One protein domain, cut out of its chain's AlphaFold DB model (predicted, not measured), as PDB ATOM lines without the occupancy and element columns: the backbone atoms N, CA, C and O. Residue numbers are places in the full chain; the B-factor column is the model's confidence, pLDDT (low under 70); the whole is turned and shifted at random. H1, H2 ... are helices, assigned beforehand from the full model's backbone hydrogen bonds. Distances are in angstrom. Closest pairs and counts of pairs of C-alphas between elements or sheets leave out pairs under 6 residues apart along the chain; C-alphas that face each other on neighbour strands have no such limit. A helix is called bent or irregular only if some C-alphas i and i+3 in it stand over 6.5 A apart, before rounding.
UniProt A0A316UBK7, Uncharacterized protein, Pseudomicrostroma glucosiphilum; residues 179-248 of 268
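This is residues 179 to 248 of the 268 residues of an uncharacterized protein of Pseudomicrostroma glucosiphilum (UniProt A0A316UBK7). Picture two helices, H4 and H5, set one after the other with a corner between them as a long row, and two more helices, H1 and H2, on one side of that row, H2 packing on H5 and the end of H1 meeting H4. H3 lies at the H4 end of this elongated shape, touching no helix, and residues 205 to 213 run lengthwise from H2 to reach it. The printed part has 70 residues with five named helices, H1 to H5 in chain order, and no named strand; the class is all helix. It is compact, with a radius of gyration of the C-alphas of 12.3 A, and the C-alphas span 37 by 22 by 17 A.

Begin with the longest helix, H5, residues 233 to 248: find C-alpha 233 at (266.227, 275.667, 313.923), and from there the helix runs 22.5 A to C-alpha 248 at (266.527, 298.162, 313.061). Just before it comes H4, residues 223 to 231, 12.8 A long. H2 is residues 195 to 204, 13.1 A long. H1, residues 179 to 187, starts at C-alpha 179 at (278.282, 281.401, 302.253) and is 12.1 A long. H3 is residues 214 to 220, 10.0 A long. No helix is bent or irregular, though H2 and H4 only just: C-alphas 201 and 204 are 6.0 A apart, and C-alphas 223 and 226 are 6.1 A apart.

Look first at H5, which touches H2 with its residues 239 to 246 alone; the closest C-alphas, those of Leu 203 and Gln 243, are 5.2 A apart. These two run the same way at a steep tilt of 40 degrees. H4 and H5 meet only through their link, and so do H3 and H4. H1 and H4 only just touch, with 3 pairs of C-alphas within 8 A; the closest are Thr 187 and Val 229, 5.7 A apart. Their lines are about perpendicular, at 82 degrees. H1 and H2 are close but not clearly touching, with the C-alphas of Glu 179 and Met 201 closest at 7.5 A; they run opposite ways at 35.0 degrees, a tilt only just steep. H3 is apart from H1, H2 and H5. In H1, H2, H3 and H5 every O i to N i+4 pair is within hydrogen-bond range; in H4, 4 of 5 are.

The two C-alphas farthest apart, those of Thr 222 and Ser 248, are 37.5 A from each other. The printed part has no cut. The links H3 to H4 and H4 to H5 are tight, those from H1 to H2 and H2 to H3 are short, and no link is long. The mean pLDDT of the printed part is 75.0; look for values under 70 at residues 211 to 230, with a mean of 47 in H3.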
ATOM      1  N   GLU A 179     279.093 281.373 301.027       87.31
ATOM      2  CA  GLU A 179     278.282 281.401 302.253       87.31
ATOM      3  C   GLU A 179     277.153 280.365 302.204       87.31
ATOM      4  O   GLU A 179     276.801 279.771 303.216       87.31
ATOM      5  N   MET A 180     276.594 280.118 301.014       85.38
ATOM      6  CA  MET A 180     275.554 279.107 300.845       85.38
ATOM      7  C   MET A 180     276.100 277.688 301.033       85.38
ATOM      8  O   MET A 180     275.436 276.864 301.653       85.38
ATOM      9  N   GLU A 181     277.297 277.402 300.519       84.00
ATOM     10  CA  GLU A 181     277.963 276.105 300.715       84.00
ATOM     11  C   GLU A 181     278.319 275.915 302.191       84.00
ATOM     12  O   GLU A 181     277.986 274.883 302.762       84.00
ATOM     13  N   LEU A 182     278.861 276.952 302.837       87.06
ATOM     14  CA  LEU A 182     279.167 276.950 304.266       87.06
ATOM     15  C   LEU A 182     277.918 276.670 305.119       87.06
ATOM     16  O   LEU A 182     277.946 275.835 306.020       87.06
ATOM     17  N   PHE A 183     276.799 277.330 304.809       87.44
ATOM     18  CA  PHE A 183     275.523 277.103 305.488       87.44
ATOM     19  C   PHE A 183     274.992 275.679 305.270       87.44
ATOM     20  O   PHE A 183     274.487 275.058 306.206       87.44
ATOM     21  N   LEU A 184     275.107 275.135 304.056       83.62
ATOM     22  CA  LEU A 184     274.698 273.760 303.763       83.62
ATOM     23  C   LEU A 184     275.567 272.736 304.493       83.62
ATOM     24  O   LEU A 184     275.038 271.804 305.093       83.62
ATOM     25  N   ASP A 185     276.884 272.899 304.473       84.94
ATOM     26  CA  ASP A 185     277.792 271.983 305.158       84.94
ATOM     27  C   ASP A 185     277.574 272.029 306.677       84.94
ATOM     28  O   ASP A 185     277.606 270.992 307.338       84.94
ATOM     29  N   TRP A 186     277.265 273.202 307.236       85.44
ATOM     30  CA  TRP A 186     276.911 273.330 308.648       85.44
ATOM     31  C   TRP A 186     275.574 272.658 308.979       85.44
ATOM     32  O   TRP A 186     275.507 271.817 309.872       85.44
ATOM     33  N   THR A 187     274.512 272.958 308.227       80.06
ATOM     34  CA  THR A 187     273.175 272.378 308.469       80.06
ATOM     35  C   THR A 187     273.119 270.869 308.224       80.06
ATOM     36  O   THR A 187     272.328 270.174 308.855       80.06
ATOM     37  N   THR A 188     273.978 270.339 307.350       77.50
ATOM     38  CA  THR A 188     274.142 268.891 307.132       77.50
ATOM     39  C   THR A 188     275.037 268.217 308.177       77.50
ATOM     40  O   THR A 188     275.127 266.991 308.182       77.50
ATOM     41  N   GLY A 189     275.685 268.974 309.070       79.19
ATOM     42  CA  GLY A 189     276.609 268.451 310.079       79.19
ATOM     43  C   GLY A 189     277.981 268.036 309.535       79.19
ATOM     44  O   GLY A 189     278.720 267.340 310.224       79.19
ATOM     45  N   ARG A 190     278.341 268.439 308.309       82.44
ATOM     46  CA  ARG A 190     279.672 268.185 307.724       82.44
ATOM     47  C   ARG A 190     280.754 269.059 308.339       82.44
ATOM     48  O   ARG A 190     281.911 268.655 308.385       82.44
ATOM     49  N   ILE A 191     280.377 270.254 308.790       87.81
ATOM     50  CA  ILE A 191     281.258 271.169 309.511       87.81
ATOM     51  C   ILE A 191     280.579 271.650 310.790       87.81
ATOM     52  O   ILE A 191     279.365 271.849 310.835       87.81
ATOM     53  N   ALA A 192     281.383 271.901 311.817       87.94
ATOM     54  CA  ALA A 192     280.951 272.643 312.991       87.94
ATOM     55  C   ALA A 192     281.299 274.124 312.799       87.94
ATOM     56  O   ALA A 192     282.446 274.463 312.506       87.94
ATOM     57  N   LEU A 193     280.318 275.007 312.979       87.69
ATOM     58  CA  LEU A 193     280.542 276.451 313.024       87.69
ATOM     59  C   LEU A 193     280.408 276.934 314.464       87.69
ATOM     60  O   LEU A 193     279.454 276.588 315.159       87.69
ATOM     61  N   SER A 194     281.361 277.753 314.908       90.94
ATOM     62  CA  SER A 194     281.254 278.427 316.199       90.94
ATOM     63  C   SER A 194     280.117 279.451 316.175       90.94
ATOM     64  O   SER A 194     279.758 279.981 315.118       90.94
ATOM     65  N   ARG A 195     279.584 279.800 317.353       86.88
ATOM     66  CA  ARG A 195     278.582 280.871 317.480       86.88
ATOM     67  C   ARG A 195     279.064 282.179 316.848       86.88
ATOM     68  O   ARG A 195     278.310 282.798 316.113       86.88
ATOM     69  N   ALA A 196     280.330 282.540 317.057       89.31
ATOM     70  CA  ALA A 196     280.926 283.730 316.452       89.31
ATOM     71  C   ALA A 196     280.922 283.668 314.913       89.31
ATOM     72  O   ALA A 196     280.570 284.645 314.262       89.31
ATOM     73  N   ALA A 197     281.240 282.512 314.317       88.50
ATOM     74  CA  ALA A 197     281.191 282.344 312.863       88.50
ATOM     75  C   ALA A 197     279.760 282.480 312.315       88.50
ATOM     76  O   ALA A 197     279.547 283.111 311.277       88.50
ATOM     77  N   LEU A 198     278.774 281.935 313.033       87.31
ATOM     78  CA  LEU A 198     277.360 282.087 312.691       87.31
ATOM     79  C   LEU A 198     276.896 283.545 312.834       87.31
ATOM     80  O   LEU A 198     276.221 284.063 311.949       87.31
ATOM     81  N   GLU A 199     277.291 284.234 313.901       88.19
ATOM     82  CA  GLU A 199     276.994 285.654 314.103       88.19
ATOM     83  C   GLU A 199     277.607 286.515 312.993       88.19
ATOM     84  O   GLU A 199     276.903 287.333 312.406       88.19
ATOM     85  N   THR A 200     278.862 286.279 312.607       89.88
ATOM     86  CA  THR A 200     279.475 286.932 311.442       89.88
ATOM     87  C   THR A 200     278.668 286.671 310.165       89.88
ATOM     88  O   THR A 200     278.353 287.606 309.423       89.88
ATOM     89  N   MET A 201     278.270 285.423 309.905       90.19
ATOM     90  CA  MET A 201     277.489 285.060 308.718       90.19
ATOM     91  C   MET A 201     276.122 285.771 308.680       90.19
ATOM     92  O   MET A 201     275.777 286.432 307.696       90.19
ATOM     93  N   PHE A 202     275.338 285.704 309.755       87.88
ATOM     94  CA  PHE A 202     273.987 286.272 309.779       87.88
ATOM     95  C   PHE A 202     273.968 287.792 309.994       87.88
ATOM     96  O   PHE A 202     273.205 288.500 309.333       87.88
ATOM     97  N   LEU A 203     274.805 288.328 310.883       86.56
ATOM     98  CA  LEU A 203     274.750 289.736 311.288       86.56
ATOM     99  C   LEU A 203     275.604 290.638 310.394       86.56
ATOM    100  O   LEU A 203     275.125 291.687 309.949       86.56
ATOM    101  N   GLU A 204     276.846 290.243 310.112       86.75
ATOM    102  CA  GLU A 204     277.778 291.055 309.318       86.75
ATOM    103  C   GLU A 204     277.571 290.826 307.821       86.75
ATOM    104  O   GLU A 204     277.396 291.777 307.054       86.75
ATOM    105  N   ARG A 205     277.511 289.558 307.400       88.94
ATOM    106  CA  ARG A 205     277.361 289.172 305.986       88.94
ATOM    107  C   ARG A 205     275.906 289.150 305.522       88.94
ATOM    108  O   ARG A 205     275.635 288.922 304.341       88.94
ATOM    109  N   GLN A 206     274.976 289.465 306.425       89.00
ATOM    110  CA  GLN A 206     273.535 289.512 306.178       89.00
ATOM    111  C   GLN A 206     273.033 288.248 305.474       89.00
ATOM    112  O   GLN A 206     272.270 288.330 304.505       89.00
ATOM    113  N   PHE A 207     273.511 287.079 305.902       88.69
ATOM    114  CA  PHE A 207     273.117 285.821 305.291       88.69
ATOM    115  C   PHE A 207     271.592 285.672 305.300       88.69
ATOM    116  O   PHE A 207     270.929 285.912 306.306       88.69
ATOM    117  N   ALA A 208     271.045 285.320 304.143       84.81
ATOM    118  CA  ALA A 208     269.656 284.942 303.985       84.81
ATOM    119  C   ALA A 208     269.667 283.655 303.160       84.81
ATOM    120  O   ALA A 208     270.171 283.683 302.030       84.81
ATOM    121  N   PRO A 209     269.168 282.532 303.706       79.62
ATOM    122  CA  PRO A 209     269.173 281.275 302.984       79.62
ATOM    123  C   PRO A 209     268.361 281.445 301.702       79.62
ATOM    124  O   PRO A 209     267.188 281.821 301.720       79.62
ATOM    125  N   LEU A 210     269.014 281.203 300.569       77.19
ATOM    126  CA  LEU A 210     268.340 281.212 299.282       77.19
ATOM    127  C   LEU A 210     267.476 279.948 299.213       77.19
ATOM    128  O   LEU A 210     267.967 278.874 299.568       77.19
ATOM    129  N   PRO A 211     266.214 280.016 298.760       65.94
ATOM    130  CA  PRO A 211     265.450 278.809 298.496       65.94
ATOM    131  C   PRO A 211     266.105 278.100 297.305       65.94
ATOM    132  O   PRO A 211     265.935 278.469 296.142       65.94
ATOM    133  N   LEU A 212     266.960 277.132 297.628       55.50
ATOM    134  CA  LEU A 212     267.714 276.351 296.661       55.50
ATOM    135  C   LEU A 212     266.801 275.447 295.837       55.50
ATOM    136  O   LEU A 212     265.664 275.147 296.204       55.50
ATOM    137  N   ARG A 213     267.339 274.982 294.707       57.47
ATOM    138  CA  ARG A 213     266.673 274.036 293.809       57.47
ATOM    139  C   ARG A 213     266.249 272.778 294.567       57.47
ATOM    140  O   ARG A 213     267.068 272.168 295.250       57.47
ATOM    141  N   MET A 214     265.026 272.313 294.315       42.12
ATOM    142  CA  MET A 214     264.518 271.013 294.782       42.12
ATOM    143  C   MET A 214     265.466 269.838 294.466       42.12
ATOM    144  O   MET A 214     265.464 268.842 295.174       42.12
ATOM    145  N   GLU A 215     266.302 269.934 293.432       49.16
ATOM    146  CA  GLU A 215     267.280 268.896 293.066       49.16
ATOM    147  C   GLU A 215     268.495 268.834 294.003       49.16
ATOM    148  O   GLU A 215     268.970 267.746 294.316       49.16
ATOM    149  N   GLN A 216     268.966 269.980 294.509       49.69
ATOM    150  CA  GLN A 216     269.998 270.017 295.556       49.69
ATOM    151  C   GLN A 216     269.421 269.560 296.899       49.69
ATOM    152  O   GLN A 216     270.111 268.898 297.669       49.69
ATOM    153  N   TYR A 217     268.131 269.827 297.135       46.69
ATOM    154  CA  TYR A 217     267.389 269.205 298.230       46.69
ATOM    155  C   TYR A 217     267.329 267.678 298.067       46.69
ATOM    156  O   TYR A 217     267.635 266.970 299.016       46.69
ATOM    157  N   LYS A 218     267.034 267.141 296.876       45.16
ATOM    158  CA  LYS A 218     266.954 265.684 296.648       45.16
ATOM    159  C   LYS A 218     268.276 264.944 296.892       45.16
ATOM    160  O   LYS A 218     268.235 263.839 297.419       45.16
ATOM    161  N   ALA A 219     269.423 265.530 296.545       49.31
ATOM    162  CA  ALA A 219     270.729 264.894 296.761       49.31
ATOM    163  C   ALA A 219     271.212 264.959 298.226       49.31
ATOM    164  O   ALA A 219     271.948 264.078 298.661       49.31
ATOM    165  N   SER A 220     270.782 265.970 298.992       47.72
ATOM    166  CA  SER A 220     271.158 266.153 300.406       47.72
ATOM    167  C   SER A 220     270.127 265.604 301.406       47.72
ATOM    168  O   SER A 220     270.343 265.686 302.615       47.72
ATOM    169  N   TYR A 221     269.014 265.027 300.934       46.62
ATOM    170  CA  TYR A 221     267.964 264.418 301.760       46.62
ATOM    171  C   TYR A 221     268.365 263.017 302.258       46.62
ATOM    172  O   TYR A 221     267.723 262.007 301.985       46.62
ATOM    173  N   THR A 222     269.432 262.944 303.046       54.31
ATOM    174  CA  THR A 222     269.532 261.900 304.072       54.31
ATOM    175  C   THR A 222     268.750 262.359 305.302       54.31
ATOM    176  O   THR A 222     268.760 263.549 305.618       54.31
ATOM    177  N   LYS A 223     268.094 261.430 306.011       53.94
ATOM    178  CA  LYS A 223     267.296 261.655 307.242       53.94
ATOM    179  C   LYS A 223     267.948 262.627 308.252       53.94
ATOM    180  O   LYS A 223     267.235 263.349 308.938       53.94
ATOM    181  N   ASN A 224     269.282 262.693 308.259       58.28
ATOM    182  CA  ASN A 224     270.104 263.541 309.123       58.28
ATOM    183  C   ASN A 224     269.982 265.056 308.859       58.28
ATOM    184  O   ASN A 224     270.219 265.844 309.764       58.28
ATOM    185  N   LEU A 225     269.607 265.507 307.652       58.69
ATOM    186  CA  LEU A 225     269.491 266.948 307.378       58.69
ATOM    187  C   LEU A 225     268.283 267.561 308.091       58.69
ATOM    188  O   LEU A 225     268.386 268.644 308.646       58.69
ATOM    189  N   LEU A 226     267.134 266.879 308.083       57.94
ATOM    190  CA  LEU A 226     265.936 267.383 308.756       57.94
ATOM    191  C   LEU A 226     266.097 267.357 310.275       57.94
ATOM    192  O   LEU A 226     265.699 268.324 310.912       57.94
ATOM    193  N   SER A 227     266.710 266.314 310.849       62.88
ATOM    194  CA  SER A 227     267.007 266.291 312.288       62.88
ATOM    195  C   SER A 227     267.958 267.424 312.660       62.88
ATOM    196  O   SER A 227     267.618 268.223 313.519       62.88
ATOM    197  N   ASN A 228     269.062 267.595 311.930       64.88
ATOM    198  CA  ASN A 228     270.052 268.624 312.242       64.88
ATOM    199  C   ASN A 228     269.524 270.040 311.969       64.88
ATOM    200  O   ASN A 228     269.846 270.968 312.704       64.88
ATOM    201  N   VAL A 229     268.696 270.248 310.941       63.50
ATOM    202  CA  VAL A 229     268.040 271.544 310.700       63.50
ATOM    203  C   VAL A 229     267.020 271.841 311.789       63.50
ATOM    204  O   VAL A 229     266.947 272.987 312.206       63.50
ATOM    205  N   LEU A 230     266.256 270.851 312.261       66.00
ATOM    206  CA  LEU A 230     265.320 271.031 313.375       66.00
ATOM    207  C   LEU A 230     266.059 271.290 314.695       66.00
ATOM    208  O   LEU A 230     265.667 272.186 315.436       66.00
ATOM    209  N   GLU A 231     267.158 270.581 314.946       73.81
ATOM    210  CA  GLU A 231     268.038 270.796 316.100       73.81
ATOM    211  C   GLU A 231     268.661 272.197 316.076       73.81
ATOM    212  O   GLU A 231     268.689 272.889 317.091       73.81
ATOM    213  N   ASN A 232     269.079 272.668 314.898       75.31
ATOM    214  CA  ASN A 232     269.637 274.008 314.716       75.31
ATOM    215  C   ASN A 232     268.572 275.086 314.438       75.31
ATOM    216  O   ASN A 232     268.916 276.266 314.330       75.31
ATOM    217  N   ALA A 233     267.285 274.735 314.325       73.94
ATOM    218  CA  ALA A 233     266.227 275.667 313.923       73.94
ATOM    219  C   ALA A 233     266.066 276.795 314.941       73.94
ATOM    220  O   ALA A 233     265.858 277.946 314.553       73.94
ATOM    221  N   ALA A 234     266.214 276.476 316.229       78.38
ATOM    222  CA  ALA A 234     266.199 277.461 317.302       78.38
ATOM    223  C   ALA A 234     267.323 278.491 317.118       78.38
ATOM    224  O   ALA A 234     267.058 279.691 317.113       78.38
ATOM    225  N   THR A 235     268.552 278.034 316.860       79.88
ATOM    226  CA  THR A 235     269.714 278.903 316.625       79.88
ATOM    227  C   THR A 235     269.559 279.740 315.358       79.88
ATOM    228  O   THR A 235     269.818 280.941 315.378       79.88
ATOM    229  N   VAL A 236     269.087 279.151 314.253       77.62
ATOM    230  CA  VAL A 236     268.821 279.897 313.011       77.62
ATOM    231  C   VAL A 236     267.748 280.961 313.242       77.62
ATOM    232  O   VAL A 236     267.919 282.106 312.827       77.62
ATOM    233  N   SER A 237     266.658 280.610 313.928       78.44
ATOM    234  CA  SER A 237     265.580 281.545 314.253       78.44
ATOM    235  C   SER A 237     266.067 282.678 315.162       78.44
ATOM    236  O   SER A 237     265.750 283.841 314.906       78.44
ATOM    237  N   GLU A 238     266.874 282.369 316.180       84.12
ATOM    238  CA  GLU A 238     267.493 283.352 317.079       84.12
ATOM    239  C   GLU A 238     268.382 284.329 316.299       84.12
ATOM    240  O   GLU A 238     268.242 285.545 316.443       84.12
ATOM    241  N   LEU A 239     269.249 283.825 315.417       80.50
ATOM    242  CA  LEU A 239     270.171 284.651 314.637       80.50
ATOM    243  C   LEU A 239     269.455 285.499 313.582       80.50
ATOM    244  O   LEU A 239     269.794 286.671 313.410       80.50
ATOM    245  N   LEU A 240     268.425 284.961 312.923       78.19
ATOM    246  CA  LEU A 240     267.573 285.736 312.016       78.19
ATOM    247  C   LEU A 240     266.829 286.847 312.768       78.19
ATOM    248  O   LEU A 240     266.737 287.978 312.282       78.19
ATOM    249  N   TYR A 241     266.337 286.569 313.976       79.81
ATOM    250  CA  TYR A 241     265.701 287.577 314.820       79.81
ATOM    251  C   TYR A 241     266.700 288.651 315.285       79.81
ATOM    252  O   TYR A 241     266.429 289.852 315.174       79.81
ATOM    253  N   ALA A 242     267.898 288.248 315.716       78.94
ATOM    254  CA  ALA A 242     268.982 289.158 316.072       78.94
ATOM    255  C   ALA A 242     269.390 290.046 314.885       78.94
ATOM    256  O   ALA A 242     269.565 291.256 315.047       78.94
ATOM    257  N   GLN A 243     269.449 289.489 313.672       80.25
ATOM    258  CA  GLN A 243     269.705 290.232 312.438       80.25
ATOM    259  C   GLN A 243     268.621 291.291 312.180       80.25
ATOM    260  O   GLN A 243     268.941 292.426 311.811       80.25
ATOM    261  N   LEU A 244     267.341 290.971 312.406       77.38
ATOM    262  CA  LEU A 244     266.240 291.936 312.289       77.38
ATOM    263  C   LEU A 244     266.383 293.089 313.294       77.38
ATOM    264  O   LEU A 244     266.268 294.257 312.900       77.38
ATOM    265  N   ILE A 245     266.702 292.789 314.558       80.44
ATOM    266  CA  ILE A 245     266.946 293.808 315.592       80.44
ATOM    267  C   ILE A 245     268.149 294.672 315.214       80.44
ATOM    268  O   ILE A 245     268.054 295.902 315.219       80.44
ATOM    269  N   HIS A 246     269.267 294.054 314.845       79.44
ATOM    270  CA  HIS A 246     270.494 294.742 314.462       79.44
ATOM    271  C   HIS A 246     270.257 295.703 313.284       79.44
ATOM    272  O   HIS A 246     270.619 296.883 313.346       79.44
ATOM    273  N   ASN A 247     269.526 295.253 312.259       73.62
ATOM    274  CA  ASN A 247     269.138 296.079 311.116       73.62
ATOM    275  C   ASN A 247     268.174 297.219 311.489       73.62
ATOM    276  O   ASN A 247     268.130 298.240 310.800       73.62
ATOM    277  N   SER A 248     267.377 297.076 312.553       74.38
ATOM    278  CA  SER A 248     266.527 298.162 313.061       74.38
ATOM    279  C   SER A 248     267.334 299.248 313.785       74.38
ATOM    280  O   SER A 248     267.039 300.432 313.627       74.38
TER     281      SER A 248